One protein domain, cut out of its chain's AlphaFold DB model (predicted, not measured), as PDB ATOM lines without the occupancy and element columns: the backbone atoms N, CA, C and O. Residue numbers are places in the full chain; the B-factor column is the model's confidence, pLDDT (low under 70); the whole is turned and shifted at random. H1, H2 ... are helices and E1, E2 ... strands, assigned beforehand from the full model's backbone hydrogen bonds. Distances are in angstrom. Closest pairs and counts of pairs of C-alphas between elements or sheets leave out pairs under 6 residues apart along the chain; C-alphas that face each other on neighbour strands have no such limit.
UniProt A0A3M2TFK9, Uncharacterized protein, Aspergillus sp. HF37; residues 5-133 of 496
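This is residues 5 to 133 of the 496 residues of an uncharacterized protein of Aspergillus sp. HF37 (UniProt A0A3M2TFK9). A six-strand sheet, strongly twisted and curled like part of a barrel, makes the body, and a small three-strand sheet, E1 E2 E3, forms an arm at one end of the longest axis. The short helix H2 lies beside the strands of the large sheet, H3 sits in the connection from E8 to E9, and E10 ends a tail away from both sheets. The printed part has 129 residues with three named helices and ten named strands, in the order E1 E2 H1 E3 E4 H2 E5 E6 E7 E8 H3 E9 E10; the class is mixed, helices and strands, with under half of the residues in named elements. The large sheet is mixed, in the order E4 E9 E8 E7 E6 E5; the small one is antiparallel. The whole is compact, radius of gyration of the C-alphas 15.7 A, spanning 48 by 35 by 28 A.

The large sheet runs from edge strand E4, residues 45 to 48, through E9, 120 to 123, E8, 95 to 100, E7, 77 to 81, and E6, 71 to 74, to edge strand E5, 60 to 62. E5 E6 E7 E8 form a meander, each strand the antiparallel neighbour of the one before; N 62 and O 71, N 72 and O 79, and N 80 and O 98 are each 2.9 A apart, within hydrogen-bond range. E8 and E9 are parallel at 44 degrees, with N 97 and O 122 at 2.9 A; with H3, residues 105 to 108, they form a strand-helix-strand unit, two parallel neighbours with a helix between, its crossover right-handed. E9 and E4 are antiparallel, with N 121 and O 47 at 2.8 A. H2, residues 49 to 56, is on this sheet at a height of 7.1 A, over none of its strands; its closest C-alphas to E9 are Val 49 and Arg 120, 6.4 A. H1, residues 21 to 24, only grazes the sheet, and H3 is not on it. In the small sheet E2, residues 10 to 15, is antiparallel to E1, residues 5 to 7, with N 6 and O 10 at 2.9 A, and to E3, residues 28 to 33, with N 13 and O 30 at 3.0 A. E10, residues 130 to 133, pairs with no named strand. Every O i to N i+4 pair of H2 is within hydrogen-bond range; H1 and H3 are too short for one.

E1 begins at C-alpha 5 (-46.436, -3.764, 205.978), E8 at C-alpha 95 (-42.960, -35.673, 213.152), and E10 ends at C-alpha 133 (-53.336, -31.069, 191.538). From first to last C-alpha E8 measures 15.9 A, E3 15.7 A and H2 10.6 A.

The C-alphas farthest apart, of Gly 7 and Asn 110, are 50.9 A apart. The printed part has no cut; the long links are E3 to E4, E7 to E8 and H3 to E9. Mean pLDDT of the printed part is 78.1, with 26 residues under 70, among them 34 to 41, 104 to 111 and 125 to 130.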
ATOM      1  N   PRO A   5     -47.874  -3.817 206.237       86.25
ATOM      2  CA  PRO A   5     -46.436  -3.764 205.978       86.25
ATOM      3  C   PRO A   5     -45.654  -3.479 207.268       86.25
ATOM      4  O   PRO A   5     -46.067  -2.647 208.074       86.25
ATOM      5  N   VAL A   6     -44.511  -4.148 207.445       83.94
ATOM      6  CA  VAL A   6     -43.649  -4.030 208.643       83.94
ATOM      7  C   VAL A   6     -42.265  -3.443 208.306       83.94
ATOM      8  O   VAL A   6     -41.534  -3.015 209.192       83.94
ATOM      9  N   GLY A   7     -41.924  -3.351 207.015       79.94
ATOM     10  CA  GLY A   7     -40.629  -2.864 206.520       79.94
ATOM     11  C   GLY A   7     -39.683  -4.004 206.133       79.94
ATOM     12  O   GLY A   7     -39.992  -5.170 206.360       79.94
ATOM     13  N   LEU A   8     -38.546  -3.676 205.504       79.00
ATOM     14  CA  LEU A   8     -37.541  -4.651 205.029       79.00
ATOM     15  C   LEU A   8     -38.139  -5.797 204.182       79.00
ATOM     16  O   LEU A   8     -37.772  -6.953 204.344       79.00
ATOM     17  N   GLU A   9     -39.097  -5.471 203.308       83.25
ATOM     18  CA  GLU A   9     -39.891  -6.424 202.507       83.25
ATOM     19  C   GLU A   9     -40.820  -7.351 203.314       83.25
ATOM     20  O   GLU A   9     -41.483  -8.194 202.712       83.25
ATOM     21  N   TYR A  10     -40.952  -7.215 204.635       84.31
ATOM     22  CA  TYR A  10     -41.879  -8.021 205.436       84.31
ATOM     23  C   TYR A  10     -43.282  -7.410 205.527       84.31
ATOM     24  O   TYR A  10     -43.467  -6.195 205.652       84.31
ATOM     25  N   SER A  11     -44.286  -8.285 205.520       87.62
ATOM     26  CA  SER A  11     -45.682  -7.952 205.795       87.62
ATOM     27  C   SER A  11     -46.363  -9.026 206.644       87.62
ATOM     28  O   SER A  11     -46.069 -10.215 206.526       87.62
ATOM     29  N   PHE A  12     -47.296  -8.599 207.495       87.00
ATOM     30  CA  PHE A  12     -48.307  -9.470 208.082       87.00
ATOM     31  C   PHE A  12     -49.464  -9.624 207.090       87.00
ATOM     32  O   PHE A  12     -50.059  -8.628 206.671       87.00
ATOM     33  N   LYS A  13     -49.824 -10.862 206.747       86.69
ATOM     34  CA  LYS A  13     -51.033 -11.187 205.971       86.69
ATOM     35  C   LYS A  13     -51.845 -12.286 206.671       86.69
ATOM     36  O   LYS A  13     -51.237 -13.181 207.261       86.69
ATOM     37  N   PRO A  14     -53.188 -12.275 206.591       85.38
ATOM     38  CA  PRO A  14     -53.993 -13.422 206.990       85.38
ATOM     39  C   PRO A  14     -53.738 -14.600 206.031       85.38
ATOM     40  O   PRO A  14     -53.742 -14.432 204.811       85.38
ATOM     41  N   ARG A  15     -53.495 -15.797 206.572       82.88
ATOM     42  CA  ARG A  15     -53.234 -17.038 205.825       82.88
ATOM     43  C   ARG A  15     -53.954 -18.217 206.475       82.88
ATOM     44  O   ARG A  15     -54.005 -18.329 207.696       82.88
ATOM     45  N   GLU A  16     -54.479 -19.126 205.660       83.81
ATOM     46  CA  GLU A  16     -55.023 -20.393 206.157       83.81
ATOM     47  C   GLU A  16     -53.906 -21.348 206.603       83.81
ATOM     48  O   GLU A  16     -52.909 -21.531 205.892       83.81
ATOM     49  N   LEU A  17     -54.110 -21.997 207.753       82.56
ATOM     50  CA  LEU A  17     -53.229 -23.037 208.282       82.56
ATOM     51  C   LEU A  17     -53.822 -24.420 207.984       82.56
ATOM     52  O   LEU A  17     -54.970 -24.704 208.323       82.56
ATOM     53  N   ALA A  18     -53.043 -25.300 207.356       79.25
ATOM     54  CA  ALA A  18     -53.474 -26.658 207.043       79.25
ATOM     55  C   ALA A  18     -53.808 -27.430 208.334       79.25
ATOM     56  O   ALA A  18     -53.092 -27.338 209.329       79.25
ATOM     57  N   CYS A  19     -54.930 -28.158 208.325       77.12
ATOM     58  CA  CYS A  19     -55.530 -28.862 209.472       77.12
ATOM     59  C   CYS A  19     -55.906 -28.008 210.705       77.12
ATOM     60  O   CYS A  19     -56.621 -28.513 211.563       77.12
ATOM     61  N   LEU A  20     -55.490 -26.739 210.804       78.81
ATOM     62  CA  LEU A  20     -55.688 -25.899 211.995       78.81
ATOM     63  C   LEU A  20     -56.740 -24.790 211.838       78.81
ATOM     64  O   LEU A  20     -57.121 -24.209 212.852       78.81
ATOM     65  N   THR A  21     -57.257 -24.516 210.632       75.19
ATOM     66  CA  THR A  21     -58.310 -23.497 210.407       75.19
ATOM     67  C   THR A  21     -59.502 -23.646 211.363       75.19
ATOM     68  O   THR A  21     -59.936 -22.660 211.956       75.19
ATOM     69  N   ASP A  22     -59.988 -24.873 211.581       69.31
ATOM     70  CA  ASP A  22     -61.125 -25.157 212.474       69.31
ATOM     71  C   ASP A  22     -60.759 -25.052 213.967       69.31
ATOM     72  O   ASP A  22     -61.610 -24.728 214.794       69.31
ATOM     73  N   PHE A  23     -59.495 -25.312 214.321       75.38
ATOM     74  CA  PHE A  23     -58.988 -25.200 215.691       75.38
ATOM     75  C   PHE A  23     -58.902 -23.730 216.126       75.38
ATOM     76  O   PHE A  23     -59.427 -23.357 217.183       75.38
ATOM     77  N   ILE A  24     -58.290 -22.893 215.280       79.88
ATOM     78  CA  ILE A  24     -58.090 -21.455 215.525       79.88
ATOM     79  C   ILE A  24     -59.328 -20.609 215.182       79.88
ATOM     80  O   ILE A  24     -59.471 -19.503 215.697       79.88
ATOM     81  N   GLY A  25     -60.252 -21.136 214.370       75.75
ATOM     82  CA  GLY A  25     -61.518 -20.488 214.012       75.75
ATOM     83  C   GLY A  25     -61.432 -19.482 212.857       75.75
ATOM     84  O   GLY A  25     -62.267 -18.583 212.782       75.75
ATOM     85  N   GLY A  26     -60.434 -19.596 211.973       81.38
ATOM     86  CA  GLY A  26     -60.232 -18.673 210.850       81.38
ATOM     87  C   GLY A  26     -58.806 -18.694 210.280       81.38
ATOM     88  O   GLY A  26     -58.051 -19.624 210.556       81.38
ATOM     89  N   PRO A  27     -58.412 -17.690 209.476       82.81
ATOM     90  CA  PRO A  27     -57.028 -17.513 209.038       82.81
ATOM     91  C   PRO A  27     -56.149 -16.916 210.153       82.81
ATOM     92  O   PRO A  27     -56.583 -16.043 210.903       82.81
ATOM     93  N   ALA A  28     -54.885 -17.334 210.219       83.25
ATOM     94  CA  ALA A  28     -53.882 -16.781 211.129       83.25
ATOM     95  C   ALA A  28     -53.133 -15.605 210.488       83.25
ATOM     96  O   ALA A  28     -52.866 -15.614 209.287       83.25
ATOM     97  N   TRP A  29     -52.734 -14.611 211.281       85.50
ATOM     98  CA  TRP A  29     -51.824 -13.561 210.817       85.50
ATOM     99  C   TRP A  29     -50.389 -14.087 210.772       85.50
ATOM    100  O   TRP A  29     -49.834 -14.468 211.799       85.50
ATOM    101  N   VAL A  30     -49.784 -14.084 209.586       84.62
ATOM    102  CA  VAL A  30     -48.428 -14.591 209.353       84.62
ATOM    103  C   VAL A  30     -47.533 -13.459 208.873       84.62
ATOM    104  O   VAL A  30     -47.855 -12.788 207.891       84.62
ATOM    105  N   LEU A  31     -46.407 -13.265 209.564       86.50
ATOM    106  CA  LEU A  31     -45.318 -12.392 209.135       86.50
ATOM    107  C   LEU A  31     -44.449 -13.131 208.112       86.50
ATOM    108  O   LEU A  31     -43.918 -14.199 208.410       86.50
ATOM    109  N   GLY A  32     -44.273 -12.567 206.920       82.75
ATOM    110  CA  GLY A  32     -43.427 -13.159 205.883       82.75
ATOM    111  C   GLY A  32     -42.882 -12.123 204.908       82.75
ATOM    112  O   GLY A  32     -43.354 -10.985 204.873       82.75
ATOM    113  N   ARG A  33     -41.886 -12.514 204.101       81.38
ATOM    114  CA  ARG A  33     -41.395 -11.659 203.011       81.38
ATOM    115  C   ARG A  33     -42.469 -11.524 201.930       81.38
ATOM    116  O   ARG A  33     -43.221 -12.452 201.628       81.38
ATOM    117  N   THR A  34     -42.546 -10.331 201.362       68.19
ATOM    118  CA  THR A  34     -43.591  -9.926 200.415       68.19
ATOM    119  C   THR A  34     -43.429 -10.634 199.067       68.19
ATOM    120  O   THR A  34     -44.423 -10.932 198.416       68.19
ATOM    121  N   GLU A  35     -42.199 -10.993 198.694       57.91
ATOM    122  CA  GLU A  35     -41.874 -11.613 197.402       57.91
ATOM    123  C   GLU A  35     -42.133 -13.131 197.338       57.91
ATOM    124  O   GLU A  35     -42.370 -13.677 196.265       57.91
ATOM    125  N   THR A  36     -42.138 -13.846 198.468       53.66
ATOM    126  CA  THR A  36     -42.187 -15.327 198.507       53.66
ATOM    127  C   THR A  36     -43.589 -15.927 198.298       53.66
ATOM    128  O   THR A  36     -43.884 -17.040 198.741       53.66
ATOM    129  N   GLN A  37     -44.512 -15.192 197.681       49.97
ATOM    130  CA  GLN A  37     -45.944 -15.462 197.805       49.97
ATOM    131  C   GLN A  37     -46.518 -16.362 196.707       49.97
ATOM    132  O   GLN A  37     -47.196 -15.925 195.782       49.97
ATOM    133  N   THR A  38     -46.418 -17.674 196.934       52.50
ATOM    134  CA  THR A  38     -47.502 -18.578 196.519       52.50
ATOM    135  C   THR A  38     -48.706 -18.349 197.443       52.50
ATOM    136  O   THR A  38     -48.877 -19.007 198.472       52.50
ATOM    137  N   GLU A  39     -49.546 -17.360 197.113       54.72
ATOM    138  CA  GLU A  39     -50.704 -16.962 197.942       54.72
ATOM    139  C   GLU A  39     -51.708 -18.105 198.185       54.72
ATOM    140  O   GLU A  39     -52.381 -18.126 199.208       54.72
ATOM    141  N   LYS A  40     -51.751 -19.101 197.290       56.78
ATOM    142  CA  LYS A  40     -52.772 -20.162 197.269       56.78
ATOM    143  C   LYS A  40     -52.510 -21.376 198.163       56.78
ATOM    144  O   LYS A  40     -53.404 -22.205 198.308       56.78
ATOM    145  N   ARG A  41     -51.305 -21.546 198.726       62.66
ATOM    146  CA  ARG A  41     -50.986 -22.738 199.534       62.66
ATOM    147  C   ARG A  41     -51.287 -22.490 201.015       62.66
ATOM    148  O   ARG A  41     -50.810 -21.505 201.585       62.66
ATOM    149  N   ARG A  42     -52.048 -23.406 201.626       75.38
ATOM    150  CA  ARG A  42     -52.219 -23.495 203.084       75.38
ATOM    151  C   ARG A  42     -50.865 -23.746 203.737       75.38
ATOM    152  O   ARG A  42     -50.069 -24.531 203.220       75.38
ATOM    153  N   LEU A  43     -50.597 -23.066 204.843       80.88
ATOM    154  CA  LEU A  43     -49.322 -23.184 205.542       80.88
ATOM    155  C   LEU A  43     -49.387 -24.337 206.543       80.88
ATOM    156  O   LEU A  43     -50.352 -24.445 207.296       80.88
ATOM    157  N   LYS A  44     -48.363 -25.191 206.552       85.12
ATOM    158  CA  LYS A  44     -48.112 -26.094 207.682       85.12
ATOM    159  C   LYS A  44     -47.455 -25.302 208.815       85.12
ATOM    160  O   LYS A  44     -46.822 -24.280 208.546       85.12
ATOM    161  N   VAL A  45     -47.563 -25.785 210.048       86.81
ATOM    162  CA  VAL A  45     -46.860 -25.197 211.197       86.81
ATOM    163  C   VAL A  45     -45.854 -26.205 211.738       86.81
ATOM    164  O   VAL A  45     -46.246 -27.283 212.175       86.81
ATOM    165  N   SER A  46     -44.572 -25.846 211.673       89.81
ATOM    166  CA  SER A  46     -43.464 -26.550 212.325       89.81
ATOM    167  C   SER A  46     -43.167 -25.864 213.653       89.81
ATOM    168  O   SER A  46     -42.997 -24.642 213.673       89.81
ATOM    169  N   LEU A  47     -43.146 -26.624 214.747       90.50
ATOM    170  CA  LEU A  47     -42.788 -26.144 216.083       90.50
ATOM    171  C   LEU A  47     -42.432 -27.307 217.019       90.50
ATOM    172  O   LEU A  47     -42.722 -28.464 216.716       90.50
ATOM    173  N   ILE A  48     -41.819 -27.016 218.165       91.00
ATOM    174  CA  ILE A  48     -41.605 -28.003 219.231       91.00
ATOM    175  C   ILE A  48     -42.888 -28.114 220.080       91.00
ATOM    176  O   ILE A  48     -43.644 -27.150 220.213       91.00
ATOM    177  N   VAL A  49     -43.170 -29.285 220.665       88.12
ATOM    178  CA  VAL A  49     -44.358 -29.485 221.531       88.12
ATOM    179  C   VAL A  49     -44.356 -28.554 222.755       88.12
ATOM    180  O   VAL A  49     -45.421 -28.160 223.225       88.12
ATOM    181  N   GLN A  50     -43.187 -28.140 223.243       85.88
ATOM    182  CA  GLN A  50     -43.074 -27.074 224.238       85.88
ATOM    183  C   GLN A  50     -43.560 -25.714 223.694       85.88
ATOM    184  O   GLN A  50     -44.417 -25.091 224.319       85.88
ATOM    185  N   ASP A  51     -43.099 -25.284 222.514       85.88
ATOM    186  CA  ASP A  51     -43.541 -24.026 221.884       85.88
ATOM    187  C   ASP A  51     -45.071 -24.007 221.694       85.88
ATOM    188  O   ASP A  51     -45.726 -22.980 221.861       85.88
ATOM    189  N   LEU A  52     -45.662 -25.167 221.377       87.06
ATOM    190  CA  LEU A  52     -47.109 -25.350 221.227       87.06
ATOM    191  C   LEU A  52     -47.863 -25.010 222.525       87.06
ATOM    192  O   LEU A  52     -48.906 -24.353 222.477       87.06
ATOM    193  N   GLN A  53     -47.325 -25.448 223.667       83.00
ATOM    194  CA  GLN A  53     -47.869 -25.183 225.000       83.00
ATOM    195  C   GLN A  53     -47.769 -23.697 225.375       83.00
ATOM    196  O   GLN A  53     -48.674 -23.143 225.998       83.00
ATOM    197  N   GLU A  54     -46.672 -23.045 224.989       82.50
ATOM    198  CA  GLU A  54     -46.442 -21.624 225.256       82.50
ATOM    199  C   GLU A  54     -47.312 -20.720 224.360       82.50
ATOM    200  O   GLU A  54     -47.803 -19.687 224.818       82.50
ATOM    201  N   LEU A  55     -47.561 -21.118 223.105       81.06
ATOM    202  CA  LEU A  55     -48.281 -20.307 222.113       81.06
ATOM    203  C   LEU A  55     -49.807 -20.475 222.130       81.06
ATOM    204  O   LEU A  55     -50.520 -19.485 221.956       81.06
ATOM    205  N   TRP A  56     -50.325 -21.700 222.285       77.12
ATOM    206  CA  TRP A  56     -51.765 -21.997 222.142       77.12
ATOM    207  C   TRP A  56     -52.430 -22.530 223.418       77.12
ATOM    208  O   TRP A  56     -53.573 -22.991 223.374       77.12
ATOM    209  N   GLY A  57     -51.761 -22.389 224.565       77.69
ATOM    210  CA  GLY A  57     -52.327 -22.673 225.881       77.69
ATOM    211  C   GLY A  57     -52.105 -24.116 226.346       77.69
ATOM    212  O   GLY A  57     -51.204 -24.801 225.861       77.69
ATOM    213  N   PRO A  58     -52.882 -24.597 227.332       77.62
ATOM    214  CA  PRO A  58     -52.599 -25.865 227.983       77.62
ATOM    215  C   PRO A  58     -52.774 -27.038 227.011       77.62
ATOM    216  O   PRO A  58     -53.878 -27.357 226.559       77.62
ATOM    217  N   VAL A  59     -51.658 -27.708 226.730       86.31
ATOM    218  CA  VAL A  59     -51.618 -28.973 226.001       86.31
ATOM    219  C   VAL A  59     -51.081 -30.074 226.906       86.31
ATOM    220  O   VAL A  59     -50.267 -29.827 227.795       86.31
ATOM    221  N   TRP A  60     -51.550 -31.299 226.693       85.94
ATOM    222  CA  TRP A  60     -51.147 -32.464 227.477       85.94
ATOM    223  C   TRP A  60     -50.744 -33.596 226.549       85.94
ATOM    224  O   TRP A  60     -51.555 -34.074 225.757       85.94
ATOM    225  N   ILE A  61     -49.510 -34.060 226.684       88.12
ATOM    226  CA  ILE A  61     -49.058 -35.310 226.081       88.12
ATOM    227  C   ILE A  61     -49.783 -36.458 226.806       88.12
ATOM    228  O   ILE A  61     -49.760 -36.527 228.034       88.12
ATOM    229  N   VAL A  62     -50.495 -37.320 226.073       84.12
ATOM    230  CA  VAL A  62     -51.321 -38.398 226.651       84.12
ATOM    231  C   VAL A  62     -51.152 -39.730 225.910       84.12
ATOM    232  O   VAL A  62     -50.790 -39.779 224.734       84.12
ATOM    233  N   GLY A  63     -51.422 -40.839 226.607       76.81
ATOM    234  CA  GLY A  63     -51.339 -42.203 226.059       76.81
ATOM    235  C   GLY A  63     -49.983 -42.909 226.226       76.81
ATOM    236  O   GLY A  63     -49.770 -43.946 225.592       76.81
ATOM    237  N   GLY A  64     -49.078 -42.372 227.051       79.69
ATOM    238  CA  GLY A  64     -47.767 -42.960 227.356       79.69
ATOM    239  C   GLY A  64     -47.361 -42.802 228.828       79.69
ATOM    240  O   GLY A  64     -48.145 -43.125 229.719       79.69
ATOM    241  N   THR A  65     -46.127 -42.361 229.066       79.69
ATOM    242  CA  THR A  65     -45.527 -42.119 230.389       79.69
ATOM    243  C   THR A  65     -45.682 -40.642 230.802       79.69
ATOM    244  O   THR A  65     -46.537 -39.936 230.275       79.69
ATOM    245  N   ALA A  66     -44.899 -40.166 231.780       71.44
ATOM    246  CA  ALA A  66     -44.919 -38.763 232.205       71.44
ATOM    247  C   ALA A  66     -44.298 -37.806 231.166       71.44
ATOM    248  O   ALA A  66     -44.769 -36.680 231.026       71.44
ATOM    249  N   ASP A  67     -43.279 -38.268 230.432       78.50
ATOM    250  CA  ASP A  67     -42.477 -37.450 229.506       78.50
ATOM    251  C   ASP A  67     -42.756 -37.766 228.020       78.50
ATOM    252  O   ASP A  67     -42.282 -37.066 227.123       78.50
ATOM    253  N   GLU A  68     -43.528 -38.825 227.752       87.31
ATOM    254  CA  GLU A  68     -43.835 -39.352 226.417       87.31
ATOM    255  C   GLU A  68     -45.307 -39.742 226.288       87.31
ATOM    256  O   GLU A  68     -45.893 -40.333 227.191       87.31
ATOM    257  N   GLY A  69     -45.902 -39.527 225.120       86.19
ATOM    258  CA  GLY A  69     -47.272 -39.953 224.839       86.19
ATOM    259  C   GLY A  69     -47.537 -40.069 223.353       86.19
ATOM    260  O   GLY A  69     -46.712 -39.698 222.530       86.19
ATOM    261  N   ARG A  70     -48.685 -40.629 222.990       87.06
ATOM    262  CA  ARG A  70     -48.989 -40.961 221.592       87.06
ATOM    263  C   ARG A  70     -49.738 -39.846 220.867       87.06
ATOM    264  O   ARG A  70     -49.721 -39.798 219.646       87.06
ATOM    265  N   VAL A  71     -50.407 -38.962 221.611       89.69
ATOM    266  CA  VAL A  71     -51.105 -37.779 221.080       89.69
ATOM    267  C   VAL A  71     -50.963 -36.603 222.038       89.69
ATOM    268  O   VAL A  71     -50.746 -36.784 223.237       89.69
ATOM    269  N   ILE A  72     -51.141 -35.393 221.516       89.19
ATOM    270  CA  ILE A  72     -51.198 -34.164 222.305       89.19
ATOM    271  C   ILE A  72     -52.661 -33.730 222.393       89.19
ATOM    272  O   ILE A  72     -53.264 -33.333 221.397       89.19
ATOM    273  N   ARG A  73     -53.255 -33.794 223.584       88.44
ATOM    274  CA  ARG A  73     -54.577 -33.226 223.860       88.44
ATOM    275  C   ARG A  73     -54.466 -31.708 223.985       88.44
ATOM    276  O   ARG A  73     -53.620 -31.209 224.717       88.44
ATOM    277  N   THR A  74     -55.379 -30.998 223.341       87.19
ATOM    278  CA  THR A  74     -55.604 -29.548 223.453       87.19
ATOM    279  C   THR A  74     -57.003 -29.297 224.029       87.19
ATOM    280  O   THR A  74     -57.797 -30.232 224.150       87.19
ATOM    281  N   GLU A  75     -57.366 -28.051 224.338       81.19
ATOM    282  CA  GLU A  75     -58.725 -27.717 224.809       81.19
ATOM    283  C   GLU A  75     -59.847 -28.025 223.795       81.19
ATOM    284  O   GLU A  75     -61.010 -28.137 224.179       81.19
ATOM    285  N   ARG A  76     -59.524 -28.145 222.498       74.88
ATOM    286  CA  ARG A  76     -60.511 -28.260 221.402       74.88
ATOM    287  C   ARG A  76     -60.410 -29.554 220.586       74.88
ATOM    288  O   ARG A  76     -61.143 -29.706 219.612       74.88
ATOM    289  N   GLY A  77     -59.504 -30.463 220.942       83.94
ATOM    290  CA  GLY A  77     -59.243 -31.697 220.196       83.94
ATOM    291  C   GLY A  77     -57.847 -32.252 220.469       83.94
ATOM    292  O   GLY A  77     -57.242 -31.960 221.500       83.94
ATOM    293  N   TYR A  78     -57.306 -33.008 219.524       86.69
ATOM    294  CA  TYR A  78     -56.037 -33.719 219.628       86.69
ATOM    295  C   TYR A  78     -55.154 -33.417 218.417       86.69
ATOM    296  O   TYR A  78     -55.639 -33.366 217.288       86.69
ATOM    297  N   ILE A  79     -53.854 -33.252 218.647       88.38
ATOM    298  CA  ILE A  79     -52.823 -33.297 217.608       88.38
ATOM    299  C   ILE A  79     -52.218 -34.697 217.653       88.38
ATOM    300  O   ILE A  79     -51.796 -35.180 218.708       88.38
ATOM    301  N   ILE A  80     -52.254 -35.367 216.509       88.31
ATOM    302  CA  ILE A  80     -52.055 -36.807 216.379       88.31
ATOM    303  C   ILE A  80     -50.968 -37.030 215.319       88.31
ATOM    304  O   ILE A  80     -51.069 -36.454 214.230       88.31
ATOM    305  N   PRO A  81     -49.930 -37.838 215.597       87.00
ATOM    306  CA  PRO A  81     -48.920 -38.170 214.603       87.00
ATOM    307  C   PRO A  81     -49.525 -39.060 213.512       87.00
ATOM    308  O   PRO A  81     -50.386 -39.908 213.776       87.00
ATOM    309  N   LEU A  82     -49.070 -38.872 212.274       81.00
ATOM    310  CA  LEU A  82     -49.349 -39.824 211.203       81.00
ATOM    311  C   LEU A  82     -48.663 -41.171 211.502       81.00
ATOM    312  O   LEU A  82     -47.611 -41.174 212.152       81.00
ATOM    313  N   PRO A  83     -49.219 -42.309 211.042       78.62
ATOM    314  CA  PRO A  83     -48.566 -43.616 211.135       78.62
ATOM    315  C   PRO A  83     -47.118 -43.579 210.632       78.62
ATOM    316  O   PRO A  83     -46.811 -42.828 209.709       78.62
ATOM    317  N   ARG A  84     -46.226 -44.416 211.182       76.88
ATOM    318  CA  ARG A  84     -44.800 -44.451 210.786       76.88
ATOM    319  C   ARG A  84     -44.603 -44.670 209.276       76.88
ATOM    320  O   ARG A  84     -43.690 -44.086 208.709       76.88
ATOM    321  N   GLU A  85     -45.485 -45.433 208.626       67.44
ATOM    322  CA  GLU A  85     -45.506 -45.640 207.163       67.44
ATOM    323  C   GLU A  85     -45.863 -44.382 206.341       67.44
ATOM    324  O   GLU A  85     -45.595 -44.337 205.142       67.44
ATOM    325  N   GLU A  86     -46.503 -43.382 206.952       66.44
ATOM    326  CA  GLU A  86     -46.975 -42.149 206.301       66.44
ATOM    327  C   GLU A  86     -46.059 -40.938 206.565       66.44
ATOM    328  O   GLU A  86     -46.261 -39.872 205.979       66.44
ATOM    329  N   GLN A  87     -45.047 -41.089 207.426       74.75
ATOM    330  CA  GLN A  87     -44.080 -40.040 207.748       74.75
ATOM    331  C   GLN A  87     -43.152 -39.756 206.556       74.75
ATOM    332  O   GLN A  87     -42.592 -40.672 205.959       74.75
ATOM    333  N   SER A  88     -42.946 -38.473 206.230       68.31
ATOM    334  CA  SER A  88     -41.943 -38.034 205.237       68.31
ATOM    335  C   SER A  88     -40.530 -38.520 205.525       68.31
ATOM    336  O   SER A  88     -39.735 -38.679 204.601       68.31
ATOM    337  N   ASP A  89     -40.215 -38.619 206.810       71.31
ATOM    338  CA  ASP A  89     -38.875 -38.708 207.346       71.31
ATOM    339  C   ASP A  89     -38.809 -39.918 208.279       71.31
ATOM    340  O   ASP A  89     -39.469 -39.964 209.318       71.31
ATOM    341  N   ALA A  90     -38.015 -40.913 207.890       71.50
ATOM    342  CA  ALA A  90     -37.834 -42.134 208.664       71.50
ATOM    343  C   ALA A  90     -37.075 -41.895 209.985       71.50
ATOM    344  O   ALA A  90     -37.221 -42.697 210.912       71.50
ATOM    345  N   SER A  91     -36.296 -40.806 210.083       71.94
ATOM    346  CA  SER A  91     -35.557 -40.439 211.297       71.94
ATOM    347  C   SER A  91     -36.459 -39.863 212.395       71.94
ATOM    348  O   SER A  91     -36.150 -40.020 213.575       71.94
ATOM    349  N   LEU A  92     -37.618 -39.307 212.012       79.88
ATOM    350  CA  LEU A  92     -38.568 -38.611 212.889       79.88
ATOM    351  C   LEU A  92     -37.993 -37.342 213.557       79.88
ATOM    352  O   LEU A  92     -38.473 -36.947 214.623       79.88
ATOM    353  N   ASP A  93     -37.019 -36.676 212.924       79.00
ATOM    354  CA  ASP A  93     -36.487 -35.377 213.373       79.00
ATOM    355  C   ASP A  93     -37.561 -34.270 213.331       79.00
ATOM    356  O   ASP A  93     -37.534 -33.316 214.122       79.00
ATOM    357  N   GLU A  94     -38.538 -34.412 212.430       85.50
ATOM    358  CA  GLU A  94     -39.782 -33.644 212.389       85.50
ATOM    359  C   GLU A  94     -40.986 -34.574 212.145       85.50
ATOM    360  O   GLU A  94     -41.159 -35.142 211.069       85.50
ATOM    361  N   ILE A  95     -41.839 -34.726 213.161       88.50
ATOM    362  CA  ILE A  95     -42.960 -35.673 213.152       88.50
ATOM    363  C   ILE A  95     -44.181 -35.022 212.498       88.50
ATOM    364  O   ILE A  95     -44.747 -34.062 213.021       88.50
ATOM    365  N   GLU A  96     -44.640 -35.560 211.371       87.00
ATOM    366  CA  GLU A  96     -45.845 -35.078 210.702       87.00
ATOM    367  C   GLU A  96     -47.105 -35.436 211.499       87.00
ATOM    368  O   GLU A  96     -47.325 -36.589 211.887       87.00
ATOM    369  N   CYS A  97     -47.950 -34.428 211.717       86.69
ATOM    370  CA  CYS A  97     -49.160 -34.513 212.523       86.69
ATOM    371  C   CYS A  97     -50.375 -33.901 211.810       86.69
ATOM    372  O   CYS A  97     -50.269 -32.986 210.984       86.69
ATOM    373  N   HIS A  98     -51.561 -34.342 212.219       85.25
ATOM    374  CA  HIS A  98     -52.821 -33.664 211.925       85.25
ATOM    375  C   HIS A  98     -53.578 -33.341 213.216       85.25
ATOM    376  O   HIS A  98     -53.353 -33.950 214.262       85.25
ATOM    377  N   TRP A  99     -54.482 -32.369 213.140       86.06
ATOM    378  CA  TRP A  99     -55.441 -32.083 214.202       86.06
ATOM    379  C   TRP A  99     -56.760 -32.812 213.924       86.06
ATOM    380  O   TRP A  99     -57.237 -32.809 212.788       86.06
ATOM    381  N   ALA A 100     -57.354 -33.412 214.953       77.81
ATOM    382  CA  ALA A 100     -58.698 -33.982 214.918       77.81
ATOM    383  C   ALA A 100     -59.440 -33.706 216.232       77.81
ATOM    384  O   ALA A 100     -58.843 -33.333 217.239       77.81
ATOM    385  N   LYS A 101     -60.761 -33.906 216.253       77.69
ATOM    386  CA  LYS A 101     -61.576 -33.702 217.466       77.69
ATOM    387  C   LYS A 101     -61.523 -34.883 218.441       77.69
ATOM    388  O   LYS A 101     -61.772 -34.696 219.627       77.69
ATOM    389  N   GLU A 102     -61.164 -36.069 217.957       74.19
ATOM    390  CA  GLU A 102     -61.194 -37.353 218.673       74.19
ATOM    391  C   GLU A 102     -59.905 -38.147 218.390       74.19
ATOM    392  O   GLU A 102     -59.211 -37.863 217.413       74.19
ATOM    393  N   ILE A 103     -59.565 -39.119 219.246       72.50
ATOM    394  CA  ILE A 103     -58.348 -39.940 219.109       72.50
ATOM    395  C   ILE A 103     -58.627 -41.138 218.176       72.50
ATOM    396  O   ILE A 103     -59.519 -41.924 218.486       72.50
ATOM    397  N   PRO A 104     -57.865 -41.331 217.080       64.25
ATOM    398  CA  PRO A 104     -58.001 -42.485 216.186       64.25
ATOM    399  C   PRO A 104     -57.547 -43.816 216.803       64.25
ATOM    400  O   PRO A 104     -56.526 -43.871 217.485       64.25
ATOM    401  N   ASP A 105     -58.206 -44.921 216.442       59.81
ATOM    402  CA  ASP A 105     -57.875 -46.268 216.951       59.81
ATOM    403  C   ASP A 105     -56.429 -46.708 216.665       59.81
ATOM    404  O   ASP A 105     -55.845 -47.453 217.454       59.81
ATOM    405  N   TYR A 106     -55.826 -46.248 215.557       61.72
ATOM    406  CA  TYR A 106     -54.462 -46.640 215.172       61.72
ATOM    407  C   TYR A 106     -53.412 -46.210 216.204       61.72
ATOM    408  O   TYR A 106     -52.372 -46.847 216.332       61.72
ATOM    409  N   ILE A 107     -53.716 -45.200 217.022       63.09
ATOM    410  CA  ILE A 107     -52.887 -44.787 218.158       63.09
ATOM    411  C   ILE A 107     -52.733 -45.905 219.202       63.09
ATOM    412  O   ILE A 107     -51.774 -45.899 219.973       63.09
ATOM    413  N   THR A 108     -53.621 -46.903 219.220       63.03
ATOM    414  CA  THR A 108     -53.522 -48.071 220.110       63.03
ATOM    415  C   THR A 108     -52.771 -49.267 219.504       63.03
ATOM    416  O   THR A 108     -52.463 -50.200 220.244       63.03
ATOM    417  N   GLN A 109     -52.428 -49.240 218.208       62.12
ATOM    418  CA  GLN A 109     -51.765 -50.348 217.503       62.12
ATOM    419  C   GLN A 109     -50.285 -50.523 217.907       62.12
ATOM    420  O   GLN A 109     -49.719 -49.720 218.655       62.12
ATOM    421  N   ASN A 110     -49.671 -51.614 217.438       51.28
ATOM    422  CA  ASN A 110     -48.257 -51.913 217.672       51.28
ATOM    423  C   ASN A 110     -47.364 -50.893 216.940       51.28
ATOM    424  O   ASN A 110     -47.636 -50.553 215.795       51.28
ATOM    425  N   GLU A 111     -46.298 -50.445 217.612       66.38
ATOM    426  CA  GLU A 111     -45.353 -49.399 217.162       66.38
ATOM    427  C   GLU A 111     -45.926 -47.968 217.006       66.38
ATOM    428  O   GLU A 111     -45.782 -47.335 215.957       66.38
ATOM    429  N   PRO A 112     -46.531 -47.386 218.065       73.69
ATOM    430  CA  PRO A 112     -46.939 -45.983 218.051       73.69
ATOM    431  C   PRO A 112     -45.723 -45.042 218.015       73.69
ATOM    432  O   PRO A 112     -44.718 -45.274 218.689       73.69
ATOM    433  N   ILE A 113     -45.844 -43.918 217.303       84.25
ATOM    434  CA  ILE A 113     -44.894 -42.806 217.437       84.25
ATOM    435  C   ILE A 113     -45.121 -42.135 218.796       84.25
ATOM    436  O   ILE A 113     -46.250 -41.770 219.133       84.25
ATOM    437  N   LEU A 114     -44.048 -41.979 219.572       88.00
ATOM    438  CA  LEU A 114     -44.070 -41.307 220.869       88.00
ATOM    439  C   LEU A 114     -43.607 -39.855 220.716       88.00
ATOM    440  O   LEU A 114     -42.503 -39.578 220.253       88.00
ATOM    441  N   LEU A 115     -44.476 -38.937 221.122       88.81
ATOM    442  CA  LEU A 115     -44.250 -37.504 221.198       88.81
ATOM    443  C   LEU A 115     -43.704 -37.152 222.586       88.81
ATOM    444  O   LEU A 115     -44.301 -37.515 223.602       88.81
ATOM    445  N   ARG A 116     -42.593 -36.416 222.614       88.81
ATOM    446  CA  ARG A 116     -41.995 -35.787 223.800       88.81
ATOM    447  C   ARG A 116     -42.282 -34.289 223.789       88.81
ATOM    448  O   ARG A 116     -42.559 -33.719 222.737       88.81
ATOM    449  N   SER A 117     -42.107 -33.624 224.929       84.94
ATOM    450  CA  SER A 117     -42.098 -32.150 225.004       84.94
ATOM    451  C   SER A 117     -41.068 -31.518 224.056       84.94
ATOM    452  O   SER A 117     -41.312 -30.449 223.508       84.94
ATOM    453  N   THR A 118     -39.953 -32.212 223.807       86.38
ATOM    454  CA  THR A 118     -38.875 -31.801 222.894       86.38
ATOM    455  C   THR A 118     -39.063 -32.260 221.444       86.38
ATOM    456  O   THR A 118     -38.211 -31.961 220.610       86.38
ATOM    457  N   SER A 119     -40.117 -33.018 221.118       89.50
ATOM    458  CA  SER A 119     -40.374 -33.435 219.734       89.50
ATOM    459  C   SER A 119     -40.722 -32.220 218.878       89.50
ATOM    460  O   SER A 119     -41.537 -31.389 219.281       89.50
ATOM    461  N   ARG A 120     -40.149 -32.136 217.677       90.75
ATOM    462  CA  ARG A 120     -40.618 -31.208 216.646       90.75
ATOM    463  C   ARG A 120     -41.763 -31.856 215.886       90.75
ATOM    464  O   ARG A 120     -41.658 -33.011 215.478       90.75
ATOM    465  N   ILE A 121     -42.849 -31.115 215.728       90.31
ATOM    466  CA  ILE A 121     -44.066 -31.556 215.056       90.31
ATOM    467  C   ILE A 121     -44.381 -30.641 213.875       90.31
ATOM    468  O   ILE A 121     -44.261 -29.418 213.973       90.31
ATOM    469  N   LEU A 122     -44.830 -31.238 212.774       89.25
ATOM    470  CA  LEU A 122     -45.284 -30.543 211.575       89.25
ATOM    471  C   LEU A 122     -46.786 -30.753 211.404       89.25
ATOM    472  O   LEU A 122     -47.237 -31.764 210.862       89.25
ATOM    473  N   ILE A 123     -47.575 -29.789 211.872       84.69
ATOM    474  CA  ILE A 123     -49.034 -29.847 211.802       84.69
ATOM    475  C   ILE A 123     -49.495 -29.349 210.429       84.69
ATOM    476  O   ILE A 123     -49.135 -28.247 210.004       84.69
ATOM    477  N   GLY A 124     -50.323 -30.145 209.749       70.75
ATOM    478  CA  GLY A 124     -50.941 -29.760 208.474       70.75
ATOM    479  C   GLY A 124     -50.622 -30.671 207.291       70.75
ATOM    480  O   GLY A 124     -50.669 -30.225 206.143       70.75
ATOM    481  N   THR A 125     -50.258 -31.929 207.534       63.69
ATOM    482  CA  THR A 125     -50.090 -32.921 206.463       63.69
ATOM    483  C   THR A 125     -51.452 -33.486 206.055       63.69
ATOM    484  O   THR A 125     -52.225 -33.939 206.895       63.69
ATOM    485  N   GLU A 126     -51.777 -33.379 204.763       54.38
ATOM    486  CA  GLU A 126     -53.118 -33.666 204.237       54.38
ATOM    487  C   GLU A 126     -53.442 -35.169 204.221       54.38
ATOM    488  O   GLU A 126     -52.587 -36.011 203.955       54.38
ATOM    489  N   SER A 127     -54.711 -35.496 204.480       48.81
ATOM    490  CA  SER A 127     -55.231 -36.863 204.580       48.81
ATOM    491  C   SER A 127     -55.255 -37.623 203.250       48.81
ATOM    492  O   SER A 127     -55.550 -37.051 202.197       48.81
ATOM    493  N   VAL A 128     -55.081 -38.945 203.321       53.75
ATOM    494  CA  VAL A 128     -55.126 -39.871 202.177       53.75
ATOM    495  C   VAL A 128     -56.486 -39.844 201.456       53.75
ATOM    496  O   VAL A 128     -57.512 -40.232 202.015       53.75
ATOM    497  N   GLY A 129     -56.485 -39.427 200.185       61.69
ATOM    498  CA  GLY A 129     -57.675 -39.342 199.330       61.69
ATOM    499  C   GLY A 129     -57.372 -38.793 197.927       61.69
ATOM    500  O   GLY A 129     -56.209 -38.639 197.552       61.69
ATOM    501  N   LEU A 130     -58.420 -38.499 197.142       69.50
ATOM    502  CA  LEU A 130     -58.298 -37.828 195.836       69.50
ATOM    503  C   LEU A 130     -58.333 -36.298 195.982       69.50
ATOM    504  O   LEU A 130     -59.393 -35.697 196.199       69.50
ATOM    505  N   THR A 131     -57.178 -35.666 195.792       72.00
ATOM    506  CA  THR A 131     -56.964 -34.221 195.922       72.00
ATOM    507  C   THR A 131     -56.707 -33.561 194.556       72.00
ATOM    508  O   THR A 131     -56.255 -34.213 193.609       72.00
ATOM    509  N   PRO A 132     -57.044 -32.269 194.388       72.25
ATOM    510  CA  PRO A 132     -56.783 -31.550 193.147       72.25
ATOM    511  C   PRO A 132     -55.298 -31.165 193.012       72.25
ATOM    512  O   PRO A 132     -54.764 -30.412 193.824       72.25
ATOM    513  N   ASN A 133     -54.635 -31.601 191.940       75.88
ATOM    514  CA  ASN A 133     -53.336 -31.069 191.538       75.88
ATOM    515  C   ASN A 133     -53.518 -29.684 190.888       75.88
ATOM    516  O   ASN A 133     -53.893 -29.567 189.720       75.88
TER     517      ASN A 133